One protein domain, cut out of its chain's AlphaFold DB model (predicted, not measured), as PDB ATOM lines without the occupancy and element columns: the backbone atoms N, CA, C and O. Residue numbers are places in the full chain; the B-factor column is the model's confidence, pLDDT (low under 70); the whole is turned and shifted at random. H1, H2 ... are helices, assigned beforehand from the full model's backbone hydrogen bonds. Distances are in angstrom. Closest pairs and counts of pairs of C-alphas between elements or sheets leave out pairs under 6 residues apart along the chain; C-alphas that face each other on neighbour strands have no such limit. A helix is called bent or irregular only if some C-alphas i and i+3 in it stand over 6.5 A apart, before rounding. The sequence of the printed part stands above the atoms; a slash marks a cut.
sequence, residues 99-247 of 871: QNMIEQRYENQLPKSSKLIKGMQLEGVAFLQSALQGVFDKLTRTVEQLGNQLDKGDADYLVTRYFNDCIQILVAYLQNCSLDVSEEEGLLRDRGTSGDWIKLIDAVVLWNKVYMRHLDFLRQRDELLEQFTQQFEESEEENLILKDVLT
ATOM      1  N   GLN A  99       4.222 -48.465  30.953       49.34
ATOM      2  CA  GLN A  99       3.775 -47.159  31.414       49.34
ATOM      3  C   GLN A  99       3.501 -47.112  32.929       49.34
ATOM      4  O   GLN A  99       3.941 -46.173  33.583       49.34
ATOM      5  N   ASN A 100       2.881 -48.144  33.512       53.00
ATOM      6  CA  ASN A 100       2.651 -48.231  34.960       53.00
ATOM      7  C   ASN A 100       3.945 -48.477  35.748       53.00
ATOM      8  O   ASN A 100       4.083 -47.980  36.861       53.00
ATOM      9  N   MET A 101       4.904 -49.224  35.191       55.62
ATOM     10  CA  MET A 101       6.211 -49.426  35.829       55.62
ATOM     11  C   MET A 101       7.067 -48.156  35.815       55.62
ATOM     12  O   MET A 101       7.752 -47.862  36.797       55.62
ATOM     13  N   ILE A 102       7.023 -47.408  34.710       55.47
ATOM     14  CA  ILE A 102       7.654 -46.094  34.601       55.47
ATOM     15  C   ILE A 102       6.979 -45.142  35.595       55.47
ATOM     16  O   ILE A 102       7.673 -44.566  36.427       55.47
ATOM     17  N   GLU A 103       5.647 -45.056  35.610       53.03
ATOM     18  CA  GLU A 103       4.908 -44.216  36.563       53.03
ATOM     19  C   GLU A 103       5.178 -44.594  38.026       53.03
ATOM     20  O   GLU A 103       5.425 -43.703  38.833       53.03
ATOM     21  N   GLN A 104       5.265 -45.883  38.371       55.69
ATOM     22  CA  GLN A 104       5.653 -46.314  39.719       55.69
ATOM     23  C   GLN A 104       7.102 -45.970  40.072       55.69
ATOM     24  O   GLN A 104       7.374 -45.613  41.218       55.69
ATOM     25  N   ARG A 105       8.060 -46.071  39.141       57.28
ATOM     26  CA  ARG A 105       9.445 -45.628  39.398       57.28
ATOM     27  C   ARG A 105       9.512 -44.114  39.598       57.28
ATOM     28  O   ARG A 105      10.181 -43.668  40.529       57.28
ATOM     29  N   TYR A 106       8.763 -43.356  38.797       55.72
ATOM     30  CA  TYR A 106       8.581 -41.911  38.950       55.72
ATOM     31  C   TYR A 106       7.959 -41.549  40.309       55.72
ATOM     32  O   TYR A 106       8.440 -40.646  40.990       55.72
ATOM     33  N   GLU A 107       6.918 -42.261  40.742       52.78
ATOM     34  CA  GLU A 107       6.271 -42.032  42.041       52.78
ATOM     35  C   GLU A 107       7.159 -42.446  43.220       52.78
ATOM     36  O   GLU A 107       7.178 -41.761  44.237       52.78
ATOM     37  N   ASN A 108       7.944 -43.517  43.097       54.88
ATOM     38  CA  ASN A 108       8.766 -44.014  44.202       54.88
ATOM     39  C   ASN A 108      10.052 -43.206  44.424       54.88
ATOM     40  O   ASN A 108      10.498 -43.082  45.563       54.88
ATOM     41  N   GLN A 109      10.655 -42.651  43.368       55.91
ATOM     42  CA  GLN A 109      11.856 -41.814  43.498       55.91
ATOM     43  C   GLN A 109      11.519 -40.356  43.839       55.91
ATOM     44  O   GLN A 109      12.340 -39.651  44.422       55.91
ATOM     45  N   LEU A 110      10.303 -39.907  43.514       53.28
ATOM     46  CA  LEU A 110       9.918 -38.495  43.531       53.28
ATOM     47  C   LEU A 110       8.440 -38.284  43.980       53.28
ATOM     48  O   LEU A 110       7.666 -37.588  43.307       53.28
ATOM     49  N   PRO A 111       8.025 -38.815  45.156       43.84
ATOM     50  CA  PRO A 111       6.620 -39.073  45.529       43.84
ATOM     51  C   PRO A 111       5.704 -37.855  45.683       43.84
ATOM     52  O   PRO A 111       4.487 -37.985  45.585       43.84
ATOM     53  N   LYS A 112       6.251 -36.655  45.903       48.47
ATOM     54  CA  LYS A 112       5.455 -35.411  45.997       48.47
ATOM     55  C   LYS A 112       5.475 -34.577  44.724       48.47
ATOM     56  O   LYS A 112       4.815 -33.546  44.644       48.47
ATOM     57  N   SER A 113       6.229 -35.025  43.733       49.09
ATOM     58  CA  SER A 113       6.672 -34.165  42.658       49.09
ATOM     59  C   SER A 113       6.115 -34.611  41.306       49.09
ATOM     60  O   SER A 113       5.766 -33.745  40.546       49.09
ATOM     61  N   SER A 114       5.801 -35.881  41.027       45.84
ATOM     62  CA  SER A 114       5.264 -36.312  39.709       45.84
ATOM     63  C   SER A 114       4.090 -35.467  39.138       45.84
ATOM     64  O   SER A 114       4.131 -35.046  37.979       45.84
ATOM     65  N   LYS A 115       3.071 -35.120  39.945       49.78
ATOM     66  CA  LYS A 115       1.962 -34.233  39.513       49.78
ATOM     67  C   LYS A 115       2.317 -32.742  39.523       49.78
ATOM     68  O   LYS A 115       1.807 -31.998  38.691       49.78
ATOM     69  N   LEU A 116       3.178 -32.313  40.445       46.50
ATOM     70  CA  LEU A 116       3.605 -30.917  40.586       46.50
ATOM     71  C   LEU A 116       4.661 -30.549  39.527       46.50
ATOM     72  O   LEU A 116       4.562 -29.509  38.903       46.50
ATOM     73  N   ILE A 117       5.594 -31.456  39.254       51.03
ATOM     74  CA  ILE A 117       6.617 -31.478  38.207       51.03
ATOM     75  C   ILE A 117       5.971 -31.528  36.829       51.03
ATOM     76  O   ILE A 117       6.377 -30.741  35.995       51.03
ATOM     77  N   LYS A 118       4.935 -32.338  36.563       52.81
ATOM     78  CA  LYS A 118       4.237 -32.254  35.261       52.81
ATOM     79  C   LYS A 118       3.570 -30.886  35.036       52.81
ATOM     80  O   LYS A 118       3.566 -30.406  33.907       52.81
ATOM     81  N   GLY A 119       3.075 -30.234  36.092       49.62
ATOM     82  CA  GLY A 119       2.599 -28.843  36.026       49.62
ATOM     83  C   GLY A 119       3.734 -27.811  35.919       49.62
ATOM     84  O   GLY A 119       3.654 -26.865  35.147       49.62
ATOM     85  N   MET A 120       4.841 -28.011  36.636       48.66
ATOM     86  CA  MET A 120       5.970 -27.075  36.714       48.66
ATOM     87  C   MET A 120       7.018 -27.242  35.600       48.66
ATOM     88  O   MET A 120       7.751 -26.298  35.323       48.66
ATOM     89  N   GLN A 121       7.112 -28.392  34.934       58.31
ATOM     90  CA  GLN A 121       8.066 -28.638  33.843       58.31
ATOM     91  C   GLN A 121       7.595 -28.043  32.518       58.31
ATOM     92  O   GLN A 121       8.433 -27.610  31.735       58.31
ATOM     93  N   LEU A 122       6.282 -27.977  32.276       54.44
ATOM     94  CA  LEU A 122       5.730 -27.360  31.066       54.44
ATOM     95  C   LEU A 122       5.340 -25.890  31.280       54.44
ATOM     96  O   LEU A 122       5.475 -25.096  30.353       54.44
ATOM     97  N   GLU A 123       4.934 -25.500  32.495       60.81
ATOM     98  CA  GLU A 123       4.458 -24.134  32.772       60.81
ATOM     99  C   GLU A 123       5.264 -23.391  33.848       60.81
ATOM    100  O   GLU A 123       5.113 -22.184  33.983       60.81
ATOM    101  N   GLY A 124       6.152 -24.043  34.605       73.69
ATOM    102  CA  GLY A 124       6.819 -23.418  35.757       73.69
ATOM    103  C   GLY A 124       7.867 -22.369  35.384       73.69
ATOM    104  O   GLY A 124       7.949 -21.336  36.044       73.69
ATOM    105  N   VAL A 125       8.635 -22.581  34.309       76.06
ATOM    106  CA  VAL A 125       9.563 -21.552  33.796       76.06
ATOM    107  C   VAL A 125       8.785 -20.394  33.171       76.06
ATOM    108  O   VAL A 125       9.116 -19.238  33.411       76.06
ATOM    109  N   ALA A 126       7.703 -20.687  32.443       77.50
ATOM    110  CA  ALA A 126       6.819 -19.667  31.882       77.50
ATOM    111  C   ALA A 126       6.105 -18.856  32.980       77.50
ATOM    112  O   ALA A 126       5.973 -17.640  32.868       77.50
ATOM    113  N   PHE A 127       5.701 -19.506  34.073       83.75
ATOM    114  CA  PHE A 127       5.150 -18.871  35.266       83.75
ATOM    115  C   PHE A 127       6.186 -17.976  35.946       83.75
ATOM    116  O   PHE A 127       5.885 -16.820  36.226       83.75
ATOM    117  N   LEU A 128       7.410 -18.473  36.164       83.62
ATOM    118  CA  LEU A 128       8.495 -17.688  36.756       83.62
ATOM    119  C   LEU A 128       8.832 -16.468  35.890       83.62
ATOM    120  O   LEU A 128       8.936 -15.356  36.404       83.62
ATOM    121  N   GLN A 129       8.932 -16.658  34.575       87.19
ATOM    122  CA  GLN A 129       9.153 -15.584  33.610       87.19
ATOM    123  C   GLN A 129       8.018 -14.553  33.649       87.19
ATOM    124  O   GLN A 129       8.285 -13.359  33.722       87.19
ATOM    125  N   SER A 130       6.760 -15.000  33.645       87.56
ATOM    126  CA  SER A 130       5.579 -14.131  33.733       87.56
ATOM    127  C   SER A 130       5.535 -13.352  35.053       87.56
ATOM    128  O   SER A 130       5.270 -12.151  35.063       87.56
ATOM    129  N   ALA A 131       5.866 -14.000  36.172       88.00
ATOM    130  CA  ALA A 131       5.901 -13.379  37.490       88.00
ATOM    131  C   ALA A 131       7.021 -12.327  37.602       88.00
ATOM    132  O   ALA A 131       6.772 -11.216  38.071       88.00
ATOM    133  N   LEU A 132       8.230 -12.637  37.119       87.50
ATOM    134  CA  LEU A 132       9.349 -11.688  37.074       87.50
ATOM    135  C   LEU A 132       9.062 -10.515  36.128       87.50
ATOM    136  O   LEU A 132       9.315  -9.365  36.486       87.50
ATOM    137  N   GLN A 133       8.461 -10.787  34.966       90.31
ATOM    138  CA  GLN A 133       8.018  -9.747  34.041       90.31
ATOM    139  C   GLN A 133       6.971  -8.837  34.693       90.31
ATOM    140  O   GLN A 133       7.053  -7.621  34.563       90.31
ATOM    141  N   GLY A 134       6.035  -9.395  35.465       92.12
ATOM    142  CA  GLY A 134       5.049  -8.613  36.208       92.12
ATOM    143  C   GLY A 134       5.675  -7.657  37.230       92.12
ATOM    144  O   GLY A 134       5.202  -6.530  37.389       92.12
ATOM    145  N   VAL A 135       6.760  -8.066  37.896       91.06
ATOM    146  CA  VAL A 135       7.518  -7.194  38.814       91.06
ATOM    147  C   VAL A 135       8.259  -6.095  38.052       91.06
ATOM    148  O   VAL A 135       8.238  -4.938  38.477       91.06
ATOM    149  N   PHE A 136       8.849  -6.422  36.903       92.06
ATOM    150  CA  PHE A 136       9.502  -5.443  36.035       92.06
ATOM    151  C   PHE A 136       8.515  -4.415  35.463       92.06
ATOM    152  O   PHE A 136       8.767  -3.210  35.518       92.06
ATOM    153  N   ASP A 137       7.350  -4.858  34.993       92.00
ATOM    154  CA  ASP A 137       6.291  -3.980  34.492       92.00
ATOM    155  C   ASP A 137       5.767  -3.058  35.602       92.00
ATOM    156  O   ASP A 137       5.486  -1.884  35.367       92.00
ATOM    157  N   LYS A 138       5.653  -3.570  36.834       92.50
ATOM    158  CA  LYS A 138       5.253  -2.785  38.009       92.50
ATOM    159  C   LYS A 138       6.292  -1.715  38.351       92.50
ATOM    160  O   LYS A 138       5.898  -0.579  38.613       92.50
ATOM    161  N   LEU A 139       7.587  -2.043  38.316       92.12
ATOM    162  CA  LEU A 139       8.661  -1.057  38.479       92.12
ATOM    163  C   LEU A 139       8.573   0.011  37.385       92.12
ATOM    164  O   LEU A 139       8.516   1.194  37.701       92.12
ATOM    165  N   THR A 140       8.479  -0.413  36.124       91.44
ATOM    166  CA  THR A 140       8.421   0.476  34.955       91.44
ATOM    167  C   THR A 140       7.252   1.453  35.060       91.44
ATOM    168  O   THR A 140       7.464   2.658  34.993       91.44
ATOM    169  N   ARG A 141       6.038   0.967  35.362       92.56
ATOM    170  CA  ARG A 141       4.862   1.830  35.573       92.56
ATOM    171  C   ARG A 141       5.043   2.802  36.735       92.56
ATOM    172  O   ARG A 141       4.566   3.926  36.659       92.56
ATOM    173  N   THR A 142       5.702   2.378  37.814       89.19
ATOM    174  CA  THR A 142       5.923   3.240  38.985       89.19
ATOM    175  C   THR A 142       6.938   4.343  38.669       89.19
ATOM    176  O   THR A 142       6.716   5.496  39.021       89.19
ATOM    177  N   VAL A 143       8.009   4.013  37.939       91.25
ATOM    178  CA  VAL A 143       9.001   4.984  37.452       91.25
ATOM    179  C   VAL A 143       8.370   5.954  36.448       91.25
ATOM    180  O   VAL A 143       8.578   7.159  36.553       91.25
ATOM    181  N   GLU A 144       7.543   5.465  35.522       90.75
ATOM    182  CA  GLU A 144       6.802   6.299  34.564       90.75
ATOM    183  C   GLU A 144       5.801   7.241  35.252       90.75
ATOM    184  O   GLU A 144       5.652   8.387  34.834       90.75
ATOM    185  N   GLN A 145       5.135   6.781  36.318       90.62
ATOM    186  CA  GLN A 145       4.200   7.593  37.106       90.62
ATOM    187  C   GLN A 145       4.900   8.689  37.916       90.62
ATOM    188  O   GLN A 145       4.342   9.776  38.065       90.62
ATOM    189  N   LEU A 146       6.100   8.416  38.434       88.38
ATOM    190  CA  LEU A 146       6.880   9.377  39.220       88.38
ATOM    191  C   LEU A 146       7.664  10.354  38.326       88.38
ATOM    192  O   LEU A 146       7.862  11.508  38.702       88.38
ATOM    193  N   GLY A 147       8.044   9.943  37.111       87.62
ATOM    194  CA  GLY A 147       8.622  10.814  36.085       87.62
ATOM    195  C   GLY A 147       9.793  11.662  36.599       87.62
ATOM    196  O   GLY A 147      10.722  11.153  37.221       87.62
ATOM    197  N   ASN A 148       9.739  12.981  36.371       85.94
ATOM    198  CA  ASN A 148      10.769  13.932  36.821       85.94
ATOM    199  C   ASN A 148      10.732  14.234  38.334       85.94
ATOM    200  O   ASN A 148      11.555  15.013  38.806       85.94
ATOM    201  N   GLN A 149       9.764  13.690  39.081       86.00
ATOM    202  CA  GLN A 149       9.639  13.896  40.529       86.00
ATOM    203  C   GLN A 149      10.381  12.832  41.342       86.00
ATOM    204  O   GLN A 149      10.342  12.885  42.566       86.00
ATOM    205  N   LEU A 150      11.047  11.882  40.680       89.62
ATOM    206  CA  LEU A 150      11.795  10.831  41.350       89.62
ATOM    207  C   LEU A 150      13.042  11.420  42.020       89.62
ATOM    208  O   LEU A 150      14.019  11.759  41.345       89.62
ATOM    209  N   ASP A 151      13.008  11.556  43.344       89.94
ATOM    210  CA  ASP A 151      14.203  11.899  44.100       89.94
ATOM    211  C   ASP A 151      15.134  10.676  44.238       89.94
ATOM    212  O   ASP A 151      14.797   9.538  43.888       89.94
ATOM    213  N   LYS A 152      16.366  10.907  44.702       82.75
ATOM    214  CA  LYS A 152      17.361   9.833  44.835       82.75
ATOM    215  C   LYS A 152      16.917   8.755  45.839       82.75
ATOM    216  O   LYS A 152      17.208   7.587  45.613       82.75
ATOM    217  N   GLY A 153      16.209   9.133  46.905       83.75
ATOM    218  CA  GLY A 153      15.735   8.192  47.922       83.75
ATOM    219  C   GLY A 153      14.592   7.310  47.415       83.75
ATOM    220  O   GLY A 153      14.577   6.106  47.673       83.75
ATOM    221  N   ASP A 154      13.688   7.878  46.621       86.25
ATOM    222  CA  ASP A 154      12.609   7.165  45.944       86.25
ATOM    223  C   ASP A 154      13.167   6.151  44.942       86.25
ATOM    224  O   ASP A 154      12.693   5.015  44.874       86.25
ATOM    225  N   ALA A 155      14.220   6.520  44.204       84.25
ATOM    226  CA  ALA A 155      14.903   5.601  43.299       84.25
ATOM    227  C   ALA A 155      15.496   4.394  44.051       84.25
ATOM    228  O   ALA A 155      15.240   3.249  43.669       84.25
ATOM    229  N   ASP A 156      16.217   4.618  45.153       83.25
ATOM    230  CA  ASP A 156      16.807   3.533  45.949       83.25
ATOM    231  C   ASP A 156      15.741   2.621  46.558       83.25
ATOM    232  O   ASP A 156      15.880   1.392  46.562       83.25
ATOM    233  N   TYR A 157      14.651   3.214  47.050       88.38
ATOM    234  CA  TYR A 157      13.520   2.482  47.603       88.38
ATOM    235  C   TYR A 157      12.849   1.601  46.543       88.38
ATOM    236  O   TYR A 157      12.592   0.420  46.796       88.38
ATOM    237  N   LEU A 158      12.601   2.136  45.343       88.31
ATOM    238  CA  LEU A 158      11.988   1.386  44.244       88.31
ATOM    239  C   LEU A 158      12.874   0.241  43.761       88.31
ATOM    240  O   LEU A 158      12.368  -0.863  43.549       88.31
ATOM    241  N   VAL A 159      14.183   0.465  43.633       86.00
ATOM    242  CA  VAL A 159      15.130  -0.581  43.229       86.00
ATOM    243  C   VAL A 159      15.239  -1.658  44.315       86.00
ATOM    244  O   VAL A 159      15.173  -2.849  44.015       86.00
ATOM    245  N   THR A 160      15.311  -1.268  45.590       86.12
ATOM    246  CA  THR A 160      15.325  -2.217  46.717       86.12
ATOM    247  C   THR A 160      14.045  -3.053  46.756       86.12
ATOM    248  O   THR A 160      14.092  -4.271  46.949       86.12
ATOM    249  N   ARG A 161      12.887  -2.420  46.533       88.69
ATOM    250  CA  ARG A 161      11.588  -3.095  46.458       88.69
ATOM    251  C   ARG A 161      11.511  -4.054  45.272       88.69
ATOM    252  O   ARG A 161      11.028  -5.166  45.447       88.69
ATOM    253  N   TYR A 162      12.019  -3.657  44.107       90.94
ATOM    254  CA  TYR A 162      12.104  -4.515  42.926       90.94
ATOM    255  C   TYR A 162      12.908  -5.789  43.212       90.94
ATOM    256  O   TYR A 162      12.402  -6.890  43.002       90.94
ATOM    257  N   PHE A 163      14.116  -5.662  43.775       85.75
ATOM    258  CA  PHE A 163      14.933  -6.831  44.114       85.75
ATOM    259  C   PHE A 163      14.265  -7.727  45.158       85.75
ATOM    260  O   PHE A 163      14.300  -8.947  45.015       85.75
ATOM    261  N   ASN A 164      13.610  -7.157  46.170       86.75
ATOM    262  CA  ASN A 164      12.881  -7.945  47.165       86.75
ATOM    263  C   ASN A 164      11.680  -8.693  46.561       86.75
ATOM    264  O   ASN A 164      11.507  -9.873  46.863       86.75
ATOM    265  N   ASP A 165      10.898  -8.052  45.687       89.38
ATOM    266  CA  ASP A 165       9.786  -8.695  44.975       89.38
ATOM    267  C   ASP A 165      10.322  -9.850  44.085       89.38
ATOM    268  O   ASP A 165       9.773 -10.954  44.102       89.38
ATOM    269  N   CYS A 166      11.446  -9.656  43.378       85.62
ATOM    270  CA  CYS A 166      12.102 -10.715  42.594       85.62
ATOM    271  C   CYS A 166      12.616 -11.875  43.461       85.62
ATOM    272  O   CYS A 166      12.442 -13.039  43.097       85.62
ATOM    273  N   ILE A 167      13.242 -11.576  44.604       86.81
ATOM    274  CA  ILE A 167      13.738 -12.590  45.539       86.81
ATOM    275  C   ILE A 167      12.578 -13.436  46.071       86.81
ATOM    276  O   ILE A 167      12.686 -14.658  46.078       86.81
ATOM    277  N   GLN A 168      11.465 -12.822  46.480       89.19
ATOM    278  CA  GLN A 168      10.306 -13.560  47.000       89.19
ATOM    279  C   GLN A 168       9.719 -14.516  45.959       89.19
ATOM    280  O   GLN A 168       9.393 -15.655  46.289       89.19
ATOM    281  N   ILE A 169       9.623 -14.081  44.700       88.56
ATOM    282  CA  ILE A 169       9.150 -14.929  43.599       88.56
ATOM    283  C   ILE A 169      10.098 -16.110  43.376       88.56
ATOM    284  O   ILE A 169       9.636 -17.243  43.238       88.56
ATOM    285  N   LEU A 170      11.412 -15.869  43.368       83.12
ATOM    286  CA  LEU A 170      12.406 -16.927  43.189       83.12
ATOM    287  C   LEU A 170      12.418 -17.910  44.364       83.12
ATOM    288  O   LEU A 170      12.440 -19.114  44.138       83.12
ATOM    289  N   VAL A 171      12.348 -17.428  45.607       85.56
ATOM    290  CA  VAL A 171      12.269 -18.285  46.800       85.56
ATOM    291  C   VAL A 171      11.004 -19.140  46.764       85.56
ATOM    292  O   VAL A 171      11.100 -20.355  46.912       85.56
ATOM    293  N   ALA A 172       9.839 -18.552  46.474       84.56
ATOM    294  CA  ALA A 172       8.588 -19.299  46.348       84.56
ATOM    295  C   ALA A 172       8.656 -20.350  45.225       84.56
ATOM    296  O   ALA A 172       8.168 -21.470  45.380       84.56
ATOM    297  N   TYR A 173       9.290 -20.017  44.097       86.31
ATOM    298  CA  TYR A 173       9.523 -20.964  43.010       86.31
ATOM    299  C   TYR A 173      10.423 -22.130  43.445       86.31
ATOM    300  O   TYR A 173      10.064 -23.289  43.239       86.31
ATOM    301  N   LEU A 174      11.555 -21.847  44.094       83.31
ATOM    302  CA  LEU A 174      12.489 -22.868  44.577       83.31
ATOM    303  C   LEU A 174      11.859 -23.760  45.660       83.31
ATOM    304  O   LEU A 174      12.037 -24.977  45.628       83.31
ATOM    305  N   GLN A 175      11.048 -23.194  46.555       85.38
ATOM    306  CA  GLN A 175      10.268 -23.955  47.538       85.38
ATOM    307  C   GLN A 175       9.257 -24.889  46.875       85.38
ATOM    308  O   GLN A 175       9.121 -26.043  47.279       85.38
ATOM    309  N   ASN A 176       8.581 -24.426  45.821       82.75
ATOM    310  CA  ASN A 176       7.687 -25.274  45.032       82.75
ATOM    311  C   ASN A 176       8.457 -26.392  44.307       82.75
ATOM    312  O   ASN A 176       7.944 -27.502  44.173       82.75
ATOM    313  N   CYS A 177       9.716 -26.151  43.925       78.62
ATOM    314  CA  CYS A 177      10.639 -27.186  43.443       78.62
ATOM    315  C   CYS A 177      11.151 -28.125  44.555       78.62
ATOM    316  O   CYS A 177      11.950 -29.010  44.269       78.62
ATOM    317  N   SER A 178      10.691 -27.971  45.804       83.44
ATOM    318  CA  SER A 178      11.161 -28.718  46.981       83.44
ATOM    319  C   SER A 178      12.645 -28.507  47.321       83.44
ATOM    320  O   SER A 178      13.249 -29.369  47.961       83.44
ATOM    321  N   LEU A 179      13.239 -27.376  46.924       83.12
ATOM    322  CA  LEU A 179      14.561 -26.970  47.406       83.12
ATOM    323  C   LEU A 179      14.442 -26.321  48.780       83.12
ATOM    324  O   LEU A 179      13.528 -25.534  49.035       83.12
ATOM    325  N   ASP A 180      15.401 -26.626  49.647       86.06
ATOM    326  CA  ASP A 180      15.543 -25.927  50.914       86.06
ATOM    327  C   ASP A 180      16.152 -24.536  50.671       86.06
ATOM    328  O   ASP A 180      17.263 -24.398  50.154       86.06
ATOM    329  N   VAL A 181      15.383 -23.500  51.000       87.19
ATOM    330  CA  VAL A 181      15.733 -22.073  50.844       87.19
ATOM    331  C   VAL A 181      15.607 -21.329  52.182       87.19
ATOM    332  O   VAL A 181      15.464 -20.107  52.233       87.19
ATOM    333  N   SER A 182      15.607 -22.076  53.290       85.19
ATOM    334  CA  SER A 182      15.356 -21.542  54.634       85.19
ATOM    335  C   SER A 182      16.429 -20.554  55.118       85.19
ATOM    336  O   SER A 182      16.120 -19.642  55.885       85.19
ATOM    337  N   GLU A 183      17.663 -20.658  54.618       84.88
ATOM    338  CA  GLU A 183      18.751 -19.708  54.895       84.88
ATOM    339  C   GLU A 183      18.473 -18.320  54.282       84.88
ATOM    340  O   GLU A 183      18.617 -17.288  54.942       84.88
ATOM    341  N   GLU A 184      18.003 -18.278  53.036       82.75
ATOM    342  CA  GLU A 184      17.664 -17.042  52.327       82.75
ATOM    343  C   GLU A 184      16.381 -16.399  52.844       82.75
ATOM    344  O   GLU A 184      16.275 -15.171  52.872       82.75
ATOM    345  N   GLU A 185      15.428 -17.205  53.315       80.56
ATOM    346  CA  GLU A 185      14.273 -16.698  54.054       80.56
ATOM    347  C   GLU A 185      14.669 -16.030  55.371       80.56
ATOM    348  O   GLU A 185      14.093 -14.999  55.726       80.56
ATOM    349  N   GLY A 186      15.658 -16.581  56.082       80.62
ATOM    350  CA  GLY A 186      16.227 -15.955  57.276       80.62
ATOM    351  C   GLY A 186      16.818 -14.582  56.956       80.62
ATOM    352  O   GLY A 186      16.465 -13.589  57.589       80.62
ATOM    353  N   LEU A 187      17.615 -14.499  55.887       79.50
ATOM    354  CA  LEU A 187      18.242 -13.256  55.415       79.50
ATOM    355  C   LEU A 187      17.242 -12.216  54.878       79.50
ATOM    356  O   LEU A 187      17.524 -11.017  54.908       79.50
ATOM    357  N   LEU A 188      16.073 -12.641  54.387       77.69
ATOM    358  CA  LEU A 188      14.964 -11.741  54.043       77.69
ATOM    359  C   LEU A 188      14.303 -11.137  55.285       77.69
ATOM    360  O   LEU A 188      13.879  -9.982  55.240       77.69
ATOM    361  N   ARG A 189      14.190 -11.907  56.375       80.56
ATOM    362  CA  ARG A 189      13.516 -11.483  57.615       80.56
ATOM    363  C   ARG A 189      14.409 -10.639  58.526       80.56
ATOM    364  O   ARG A 189      13.887  -9.752  59.193       80.56
ATOM    365  N   ASP A 190      15.722 -10.866  58.512       77.88
ATOM    366  CA  ASP A 190      16.686 -10.210  59.414       77.88
ATOM    367  C   ASP A 190      17.202  -8.838  58.940       77.88
ATOM    368  O   ASP A 190      18.103  -8.261  59.554       77.88
ATOM    369  N   ARG A 191      16.624  -8.251  57.881       70.25
ATOM    370  CA  ARG A 191      16.979  -6.885  57.457       70.25
ATOM    371  C   ARG A 191      16.388  -5.845  58.410       70.25
ATOM    372  O   ARG A 191      15.361  -5.227  58.136       70.25
ATOM    373  N   GLY A 192      17.056  -5.669  59.545       62.53
ATOM    374  CA  GLY A 192      16.821  -4.587  60.494       62.53
ATOM    375  C   GLY A 192      17.083  -3.197  59.897       62.53
ATOM    376  O   GLY A 192      17.346  -3.035  58.708       62.53
ATOM    377  N   THR A 193      17.000  -2.168  60.741       60.03
ATOM    378  CA  THR A 193      17.004  -0.729  60.407       60.03
ATOM    379  C   THR A 193      18.340  -0.183  59.861       60.03
ATOM    380  O   THR A 193      18.803   0.867  60.303       60.03
ATOM    381  N   SER A 194      18.994  -0.870  58.924       67.50
ATOM    382  CA  SER A 194      20.192  -0.376  58.239       67.50
ATOM    383  C   SER A 194      19.856   0.784  57.288       67.50
ATOM    384  O   SER A 194      18.706   0.960  56.871       67.50
ATOM    385  N   GLY A 195      20.848   1.625  56.979       77.69
ATOM    386  CA  GLY A 195      20.687   2.734  56.032       77.69
ATOM    387  C   GLY A 195      20.278   2.242  54.640       77.69
ATOM    388  O   GLY A 195      20.635   1.134  54.243       77.69
ATOM    389  N   ASP A 196      19.535   3.056  53.892       75.38
ATOM    390  CA  ASP A 196      18.844   2.610  52.668       75.38
ATOM    391  C   ASP A 196      19.789   2.082  51.574       75.38
ATOM    392  O   ASP A 196      19.470   1.102  50.903       75.38
ATOM    393  N   TRP A 197      21.013   2.612  51.485       72.38
ATOM    394  CA  TRP A 197      22.030   2.098  50.557       72.38
ATOM    395  C   TRP A 197      22.576   0.714  50.949       72.38
ATOM    396  O   TRP A 197      22.895  -0.101  50.086       72.38
ATOM    397  N   ILE A 198      22.660   0.426  52.253       79.00
ATOM    398  CA  ILE A 198      23.078  -0.889  52.765       79.00
ATOM    399  C   ILE A 198      21.982  -1.914  52.459       79.00
ATOM    400  O   ILE A 198      22.279  -2.986  51.942       79.00
ATOM    401  N   LYS A 199      20.707  -1.547  52.656       78.31
ATOM    402  CA  LYS A 199      19.563  -2.403  52.301       78.31
ATOM    403  C   LYS A 199      19.529  -2.760  50.818       78.31
ATOM    404  O   LYS A 199      19.158  -3.889  50.488       78.31
ATOM    405  N   LEU A 200      19.890  -1.817  49.945       76.31
ATOM    406  CA  LEU A 200      19.985  -2.042  48.506       76.31
ATOM    407  C   LEU A 200      21.100  -3.043  48.171       76.31
ATOM    408  O   LEU A 200      20.853  -4.005  47.447       76.31
ATOM    409  N   ILE A 201      22.303  -2.853  48.728       79.31
ATOM    410  CA  ILE A 201      23.430  -3.779  48.535       79.31
ATOM    411  C   ILE A 201      23.065  -5.178  49.047       79.31
ATOM    412  O   ILE A 201      23.251  -6.156  48.322       79.31
ATOM    413  N   ASP A 202      22.454  -5.280  50.229       78.50
ATOM    414  CA  ASP A 202      21.980  -6.551  50.788       78.50
ATOM    415  C   ASP A 202      20.915  -7.206  49.892       78.50
ATOM    416  O   ASP A 202      20.902  -8.430  49.734       78.50
ATOM    417  N   ALA A 203      20.042  -6.412  49.256       76.25
ATOM    418  CA  ALA A 203      19.060  -6.914  48.295       76.25
ATOM    419  C   ALA A 203      19.725  -7.495  47.051       76.25
ATOM    420  O   ALA A 203      19.377  -8.594  46.632       76.25
ATOM    421  N   VAL A 204      20.707  -6.795  46.485       79.88
ATOM    422  CA  VAL A 204      21.436  -7.254  45.299       79.88
ATOM    423  C   VAL A 204      22.252  -8.510  45.608       79.88
ATOM    424  O   VAL A 204      22.241  -9.462  44.826       79.88
ATOM    425  N   VAL A 205      22.932  -8.559  46.756       83.88
ATOM    426  CA  VAL A 205      23.701  -9.737  47.188       83.88
ATOM    427  C   VAL A 205      22.780 -10.936  47.396       83.88
ATOM    428  O   VAL A 205      23.088 -12.031  46.921       83.88
ATOM    429  N   LEU A 206      21.636 -10.747  48.059       81.94
ATOM    430  CA  LEU A 206      20.686 -11.834  48.285       81.94
ATOM    431  C   LEU A 206      20.034 -12.306  46.982       81.94
ATOM    432  O   LEU A 206      19.891 -13.509  46.778       81.94
ATOM    433  N   TRP A 207      19.703 -11.384  46.075       83.94
ATOM    434  CA  TRP A 207      19.202 -11.724  44.747       83.94
ATOM    435  C   TRP A 207      20.212 -12.562  43.965       83.94
ATOM    436  O   TRP A 207      19.843 -13.617  43.457       83.94
ATOM    437  N   ASN A 208      21.491 -12.170  43.948       83.00
ATOM    438  CA  ASN A 208      22.544 -12.954  43.302       83.00
ATOM    439  C   ASN A 208      22.675 -14.353  43.917       83.00
ATOM    440  O   ASN A 208      22.766 -15.328  43.179       83.00
ATOM    441  N   LYS A 209      22.635 -14.483  45.251       84.25
ATOM    442  CA  LYS A 209      22.685 -15.796  45.922       84.25
ATOM    443  C   LYS A 209      21.519 -16.700  45.511       84.25
ATOM    444  O   LYS A 209      21.740 -17.839  45.105       84.25
ATOM    445  N   VAL A 210      20.292 -16.180  45.568       80.94
ATOM    446  CA  VAL A 210      19.078 -16.922  45.191       80.94
ATOM    447  C   VAL A 210      19.091 -17.275  43.700       80.94
ATOM    448  O   VAL A 210      18.727 -18.388  43.321       80.94
ATOM    449  N   TYR A 211      19.554 -16.359  42.850       84.56
ATOM    450  CA  TYR A 211      19.678 -16.581  41.414       84.56
ATOM    451  C   TYR A 211      20.722 -17.655  41.080       84.56
ATOM    452  O   TYR A 211      20.442 -18.546  40.282       84.56
ATOM    453  N   MET A 212      21.885 -17.642  41.737       87.81
ATOM    454  CA  MET A 212      22.898 -18.689  41.569       87.81
ATOM    455  C   MET A 212      22.374 -20.062  42.004       87.81
ATOM    456  O   MET A 212      22.540 -21.024  41.260       87.81
ATOM    457  N   ARG A 213      21.643 -20.155  43.129       81.50
ATOM    458  CA  ARG A 213      20.967 -21.411  43.519       81.50
ATOM    459  C   ARG A 213      19.947 -21.873  42.481       81.50
ATOM    460  O   ARG A 213      19.834 -23.070  42.226       81.50
ATOM    461  N   HIS A 214      19.210 -20.948  41.870       82.44
ATOM    462  CA  HIS A 214      18.293 -21.279  40.783       82.44
ATOM    463  C   HIS A 214      19.026 -21.834  39.551       82.44
ATOM    464  O   HIS A 214      18.579 -22.832  38.989       82.44
ATOM    465  N   LEU A 215      20.164 -21.248  39.161       84.19
ATOM    466  CA  LEU A 215      20.991 -21.765  38.064       84.19
ATOM    467  C   LEU A 215      21.585 -23.144  38.377       84.19
ATOM    468  O   LEU A 215      21.533 -24.027  37.523       84.19
ATOM    469  N   ASP A 216      22.092 -23.356  39.593       83.75
ATOM    470  CA  ASP A 216      22.592 -24.666  40.027       83.75
ATOM    471  C   ASP A 216      21.488 -25.731  39.994       83.75
ATOM    472  O   ASP A 216      21.724 -26.853  39.547       83.75
ATOM    473  N   PHE A 217      20.266 -25.376  40.406       85.44
ATOM    474  CA  PHE A 217      19.108 -26.259  40.294       85.44
ATOM    475  C   PHE A 217      18.777 -26.608  38.836       85.44
ATOM    476  O   PHE A 217      18.526 -27.774  38.534       85.44
ATOM    477  N   LEU A 218      18.788 -25.629  37.923       82.00
ATOM    478  CA  LEU A 218      18.565 -25.892  36.497       82.00
ATOM    479  C   LEU A 218      19.650 -26.809  35.922       82.00
ATOM    480  O   LEU A 218      19.309 -27.755  35.216       82.00
ATOM    481  N   ARG A 219      20.921 -26.603  36.292       87.00
ATOM    482  CA  ARG A 219      22.024 -27.487  35.885       87.00
ATOM    483  C   ARG A 219      21.806 -28.920  36.374       87.00
ATOM    484  O   ARG A 219      21.847 -29.840  35.568       87.00
ATOM    485  N   GLN A 220      21.514 -29.112  37.663       82.94
ATOM    486  CA  GLN A 220      21.244 -30.443  38.230       82.94
ATOM    487  C   GLN A 220      20.048 -31.127  37.561       82.94
ATOM    488  O   GLN A 220      20.055 -32.335  37.340       82.94
ATOM    489  N   ARG A 221      19.002 -30.362  37.234       83.50
ATOM    490  CA  ARG A 221      17.842 -30.879  36.507       83.50
ATOM    491  C   ARG A 221      18.232 -31.355  35.110       83.50
ATOM    492  O   ARG A 221      17.774 -32.419  34.705       83.50
ATOM    493  N   ASP A 222      19.031 -30.582  34.385       80.06
ATOM    494  CA  ASP A 222      19.446 -30.930  33.028       80.06
ATOM    495  C   ASP A 222      20.379 -32.160  33.036       80.06
ATOM    496  O   ASP A 222      20.169 -33.071  32.241       80.06
ATOM    497  N   GLU A 223      21.286 -32.275  34.017       81.31
ATOM    498  CA  GLU A 223      22.100 -33.483  34.256       81.31
ATOM    499  C   GLU A 223      21.230 -34.726  34.537       81.31
ATOM    500  O   GLU A 223      21.483 -35.810  34.012       81.31
ATOM    501  N   LEU A 224      20.174 -34.588  35.348       78.50
ATOM    502  CA  LEU A 224      19.238 -35.684  35.627       78.50
ATOM    503  C   LEU A 224      18.396 -36.065  34.403       78.50
ATOM    504  O   LEU A 224      18.097 -37.244  34.214       78.50
ATOM    505  N   LEU A 225      17.997 -35.090  33.581       77.06
ATOM    506  CA  LEU A 225      17.285 -35.350  32.329       77.06
ATOM    507  C   LEU A 225      18.183 -36.068  31.321       77.06
ATOM    508  O   LEU A 225      17.714 -36.988  30.662       77.06
ATOM    509  N   GLU A 226      19.459 -35.698  31.227       82.50
ATOM    510  CA  GLU A 226      20.438 -36.386  30.383       82.50
ATOM    511  C   GLU A 226      20.644 -37.838  30.837       82.50
ATOM    512  O   GLU A 226      20.520 -38.754  30.026       82.50
ATOM    513  N   GLN A 227      20.816 -38.073  32.145       81.25
ATOM    514  CA  GLN A 227      20.880 -39.430  32.708       81.25
ATOM    515  C   GLN A 227      19.607 -40.238  32.430       81.25
ATOM    516  O   GLN A 227      19.678 -41.435  32.153       81.25
ATOM    517  N   PHE A 228      18.433 -39.605  32.509       77.62
ATOM    518  CA  PHE A 228      17.166 -40.268  32.213       77.62
ATOM    519  C   PHE A 228      17.034 -40.613  30.727       77.62
ATOM    520  O   PHE A 228      16.603 -41.718  30.404       77.62
ATOM    521  N   THR A 229      17.420 -39.702  29.830       81.25
ATOM    522  CA  THR A 229      17.450 -39.949  28.381       81.25
ATOM    523  C   THR A 229      18.385 -41.107  28.060       81.25
ATOM    524  O   THR A 229      17.966 -42.031  27.375       81.25
ATOM    525  N   GLN A 230      19.584 -41.134  28.645       84.81
ATOM    526  CA  GLN A 230      20.530 -42.234  28.463       84.81
ATOM    527  C   GLN A 230      19.952 -43.574  28.948       84.81
ATOM    528  O   GLN A 230      19.984 -44.561  28.225       84.81
ATOM    529  N   GLN A 231      19.346 -43.613  30.140       80.75
ATOM    530  CA  GLN A 231      18.689 -44.828  30.645       80.75
ATOM    531  C   GLN A 231      17.502 -45.267  29.776       80.75
ATOM    532  O   GLN A 231      17.188 -46.458  29.706       80.75
ATOM    533  N   PHE A 232      16.800 -44.317  29.158       81.38
ATOM    534  CA  PHE A 232      15.701 -44.606  28.248       81.38
ATOM    535  C   PHE A 232      16.213 -45.179  26.924       81.38
ATOM    536  O   PHE A 232      15.680 -46.193  26.484       81.38
ATOM    537  N   GLU A 233      17.261 -44.592  26.345       84.44
ATOM    538  CA  GLU A 233      17.940 -45.098  25.146       84.44
ATOM    539  C   GLU A 233      18.487 -46.512  25.384       84.44
ATOM    540  O   GLU A 233      18.171 -47.420  24.621       84.44
ATOM    541  N   GLU A 234      19.178 -46.745  26.506       84.38
ATOM    542  CA  GLU A 234      19.639 -48.081  26.916       84.38
ATOM    543  C   GLU A 234      18.467 -49.071  27.032       84.38
ATOM    544  O   GLU A 234      18.545 -50.211  26.572       84.38
ATOM    545  N   SER A 235      17.339 -48.645  27.610       78.69
ATOM    546  CA  SER A 235      16.146 -49.489  27.714       78.69
ATOM    547  C   SER A 235      15.464 -49.732  26.362       78.69
ATOM    548  O   SER A 235      14.816 -50.770  26.199       78.69
ATOM    549  N   GLU A 236      15.541 -48.795  25.420       85.88
ATOM    550  CA  GLU A 236      14.998 -48.940  24.069       85.88
ATOM    551  C   GLU A 236      15.872 -49.880  23.231       85.88
ATOM    552  O   GLU A 236      15.335 -50.760  22.555       85.88
ATOM    553  N   GLU A 237      17.197 -49.789  23.364       88.75
ATOM    554  CA  GLU A 237      18.157 -50.745  22.805       88.75
ATOM    555  C   GLU A 237      17.944 -52.158  23.370       88.75
ATOM    556  O   GLU A 237      17.827 -53.112  22.597       88.75
ATOM    557  N   GLU A 238      17.790 -52.306  24.697       83.94
ATOM    558  CA  GLU A 238      17.427 -53.586  25.329       83.94
ATOM    559  C   GLU A 238      16.138 -54.162  24.709       83.94
ATOM    560  O   GLU A 238      16.050 -55.363  24.441       83.94
ATOM    561  N   ASN A 239      15.136 -53.314  24.451       81.88
ATOM    562  CA  ASN A 239      13.847 -53.722  23.885       81.88
ATOM    563  C   ASN A 239      13.951 -54.077  22.389       81.88
ATOM    564  O   ASN A 239      13.315 -55.031  21.939       81.88
ATOM    565  N   LEU A 240      14.775 -53.362  21.617       86.88
ATOM    566  CA  LEU A 240      15.077 -53.689  20.221       86.88
ATOM    567  C   LEU A 240      15.775 -55.045  20.111       86.88
ATOM    568  O   LEU A 240      15.321 -55.895  19.347       86.88
ATOM    569  N   ILE A 241      16.787 -55.299  20.945       85.75
ATOM    570  CA  ILE A 241      17.463 -56.602  21.014       85.75
ATOM    571  C   ILE A 241      16.459 -57.701  21.380       85.75
ATOM    572  O   ILE A 241      16.449 -58.769  20.767       85.75
ATOM    573  N   LEU A 242      15.572 -57.447  22.349       82.50
ATOM    574  CA  LEU A 242      14.553 -58.418  22.747       82.50
ATOM    575  C   LEU A 242      13.568 -58.715  21.602       82.50
ATOM    576  O   LEU A 242      13.221 -59.875  21.377       82.50
ATOM    577  N   LYS A 243      13.136 -57.689  20.855       84.06
ATOM    578  CA  LYS A 243      12.279 -57.840  19.667       84.06
ATOM    579  C   LYS A 243      12.983 -58.618  18.557       84.06
ATOM    580  O   LYS A 243      12.358 -59.492  17.955       84.06
ATOM    581  N   ASP A 244      14.264 -58.368  18.321       87.44
ATOM    582  CA  ASP A 244      15.056 -59.109  17.338       87.44
ATOM    583  C   ASP A 244      15.197 -60.582  17.735       87.44
ATOM    584  O   ASP A 244      14.924 -61.472  16.928       87.44
ATOM    585  N   VAL A 245      15.504 -60.877  18.999       83.62
ATOM    586  CA  VAL A 245      15.565 -62.260  19.504       83.62
ATOM    587  C   VAL A 245      14.214 -62.967  19.354       83.62
ATOM    588  O   VAL A 245      14.156 -64.118  18.917       83.62
ATOM    589  N   LEU A 246      13.112 -62.279  19.666       78.19
ATOM    590  CA  LEU A 246      11.767 -62.840  19.538       78.19
ATOM    591  C   LEU A 246      11.375 -63.088  18.075       78.19
ATOM    592  O   LEU A 246      10.817 -64.145  17.777       78.19
ATOM    593  N   THR A 247      11.696 -62.175  17.156       83.06
ATOM    594  CA  THR A 247      11.375 -62.322  15.721       83.06
ATOM    595  C   THR A 247      12.185 -63.423  15.035       83.06
ATOM    596  O   THR A 247      11.652 -64.101  14.158       83.06
TER     597      THR A 247
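Overview. This is residues 99 to 247 of the 871 residues of an uncharacterized protein of Spizellomyces punctatus (strain DAOM BR117) (UniProt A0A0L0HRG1). A rod of helices, in which the first part of the long helix H5 and the hairpin of H2 and H3 lie side by side, with H3 packed on both H2 and H5, while residues 218 to 247 of H5 stick out as a long free arm. The short helix H4 lies close to H3 and to the first part of H5, and the small helix H1 sits off the first end of H2. The printed part has 149 residues with five named helices, in the order H1, H2, H3, H4, H5, and no named strand; its class is all helix. It is only just extended, close to loose, with a radius of gyration of the C-alphas of 22.2 A, and it spans 80 by 30 by 21 A.

Arrangement. H5, residues 196 to 247, touches H3, residues 152 to 176, with its residues 196 to 214 alone. Their closest C-alphas, those of Thr 160 and Leu 200, are 5.0 A apart, and the two helices run the same way at a shallow tilt of 28 degrees. H3 forms a helical hairpin with H2, residues 114 to 149, at a shallow tilt of 6 degrees, opposite ways. H2 touches H3 with residues 128 to 139 alone, and their closest C-alphas, those of Leu 132 and Cys 166, are 6.2 A apart. H2 is irregular, with C-alphas 145 and 148 9.1 A apart, and it has a kink of 56 degrees near residue 123. H2 and H5 are apart. H4, residues 182 to 189, only just touches H5, with 3 pairs of C-alphas within 8 A; the closest are those of Glu 184 and Leu 206, 7.3 A apart. H4 and H5 form a second helical hairpin, at a shallow tilt of 26 degrees. H4 and H3 are close but not clearly touching, with the C-alphas of Val 171 and Glu 185 the closest, 7.7 A apart. H1, residues 99 to 109, is close to H2 but not clearly touching it; their closest C-alphas, those of Glu 107 and Ser 114, are 6.3 A apart. H1 is apart from H3, H4 and H5. In H1, H3, H4 and H5 every O i to N i+4 pair is within hydrogen-bond range; in H2, 27 of 32 are.

Along the chain. H5 runs 75.1 A from C-alpha 196 at (18.844, 2.610, 52.668) to C-alpha 247 at (11.375, -62.322, 15.721). H2 measures 50.4 A and H3 36.4 A from first to last C-alpha. H1 measures 15.5 A, from C-alpha 99 at (3.775, -47.159, 31.414), and H4 10.7 A.

Size, cuts and confidence. The C-alphas of Gln 149 and Thr 247 are the two farthest apart, at 80.2 A. The body without residues 218 to 247 spans 63 by 29 by 18 A. The printed part has no cut, and none of its links is long. The mean pLDDT of the printed part is 78.3; residues 99 to 123 and 192 to 194 are under 70.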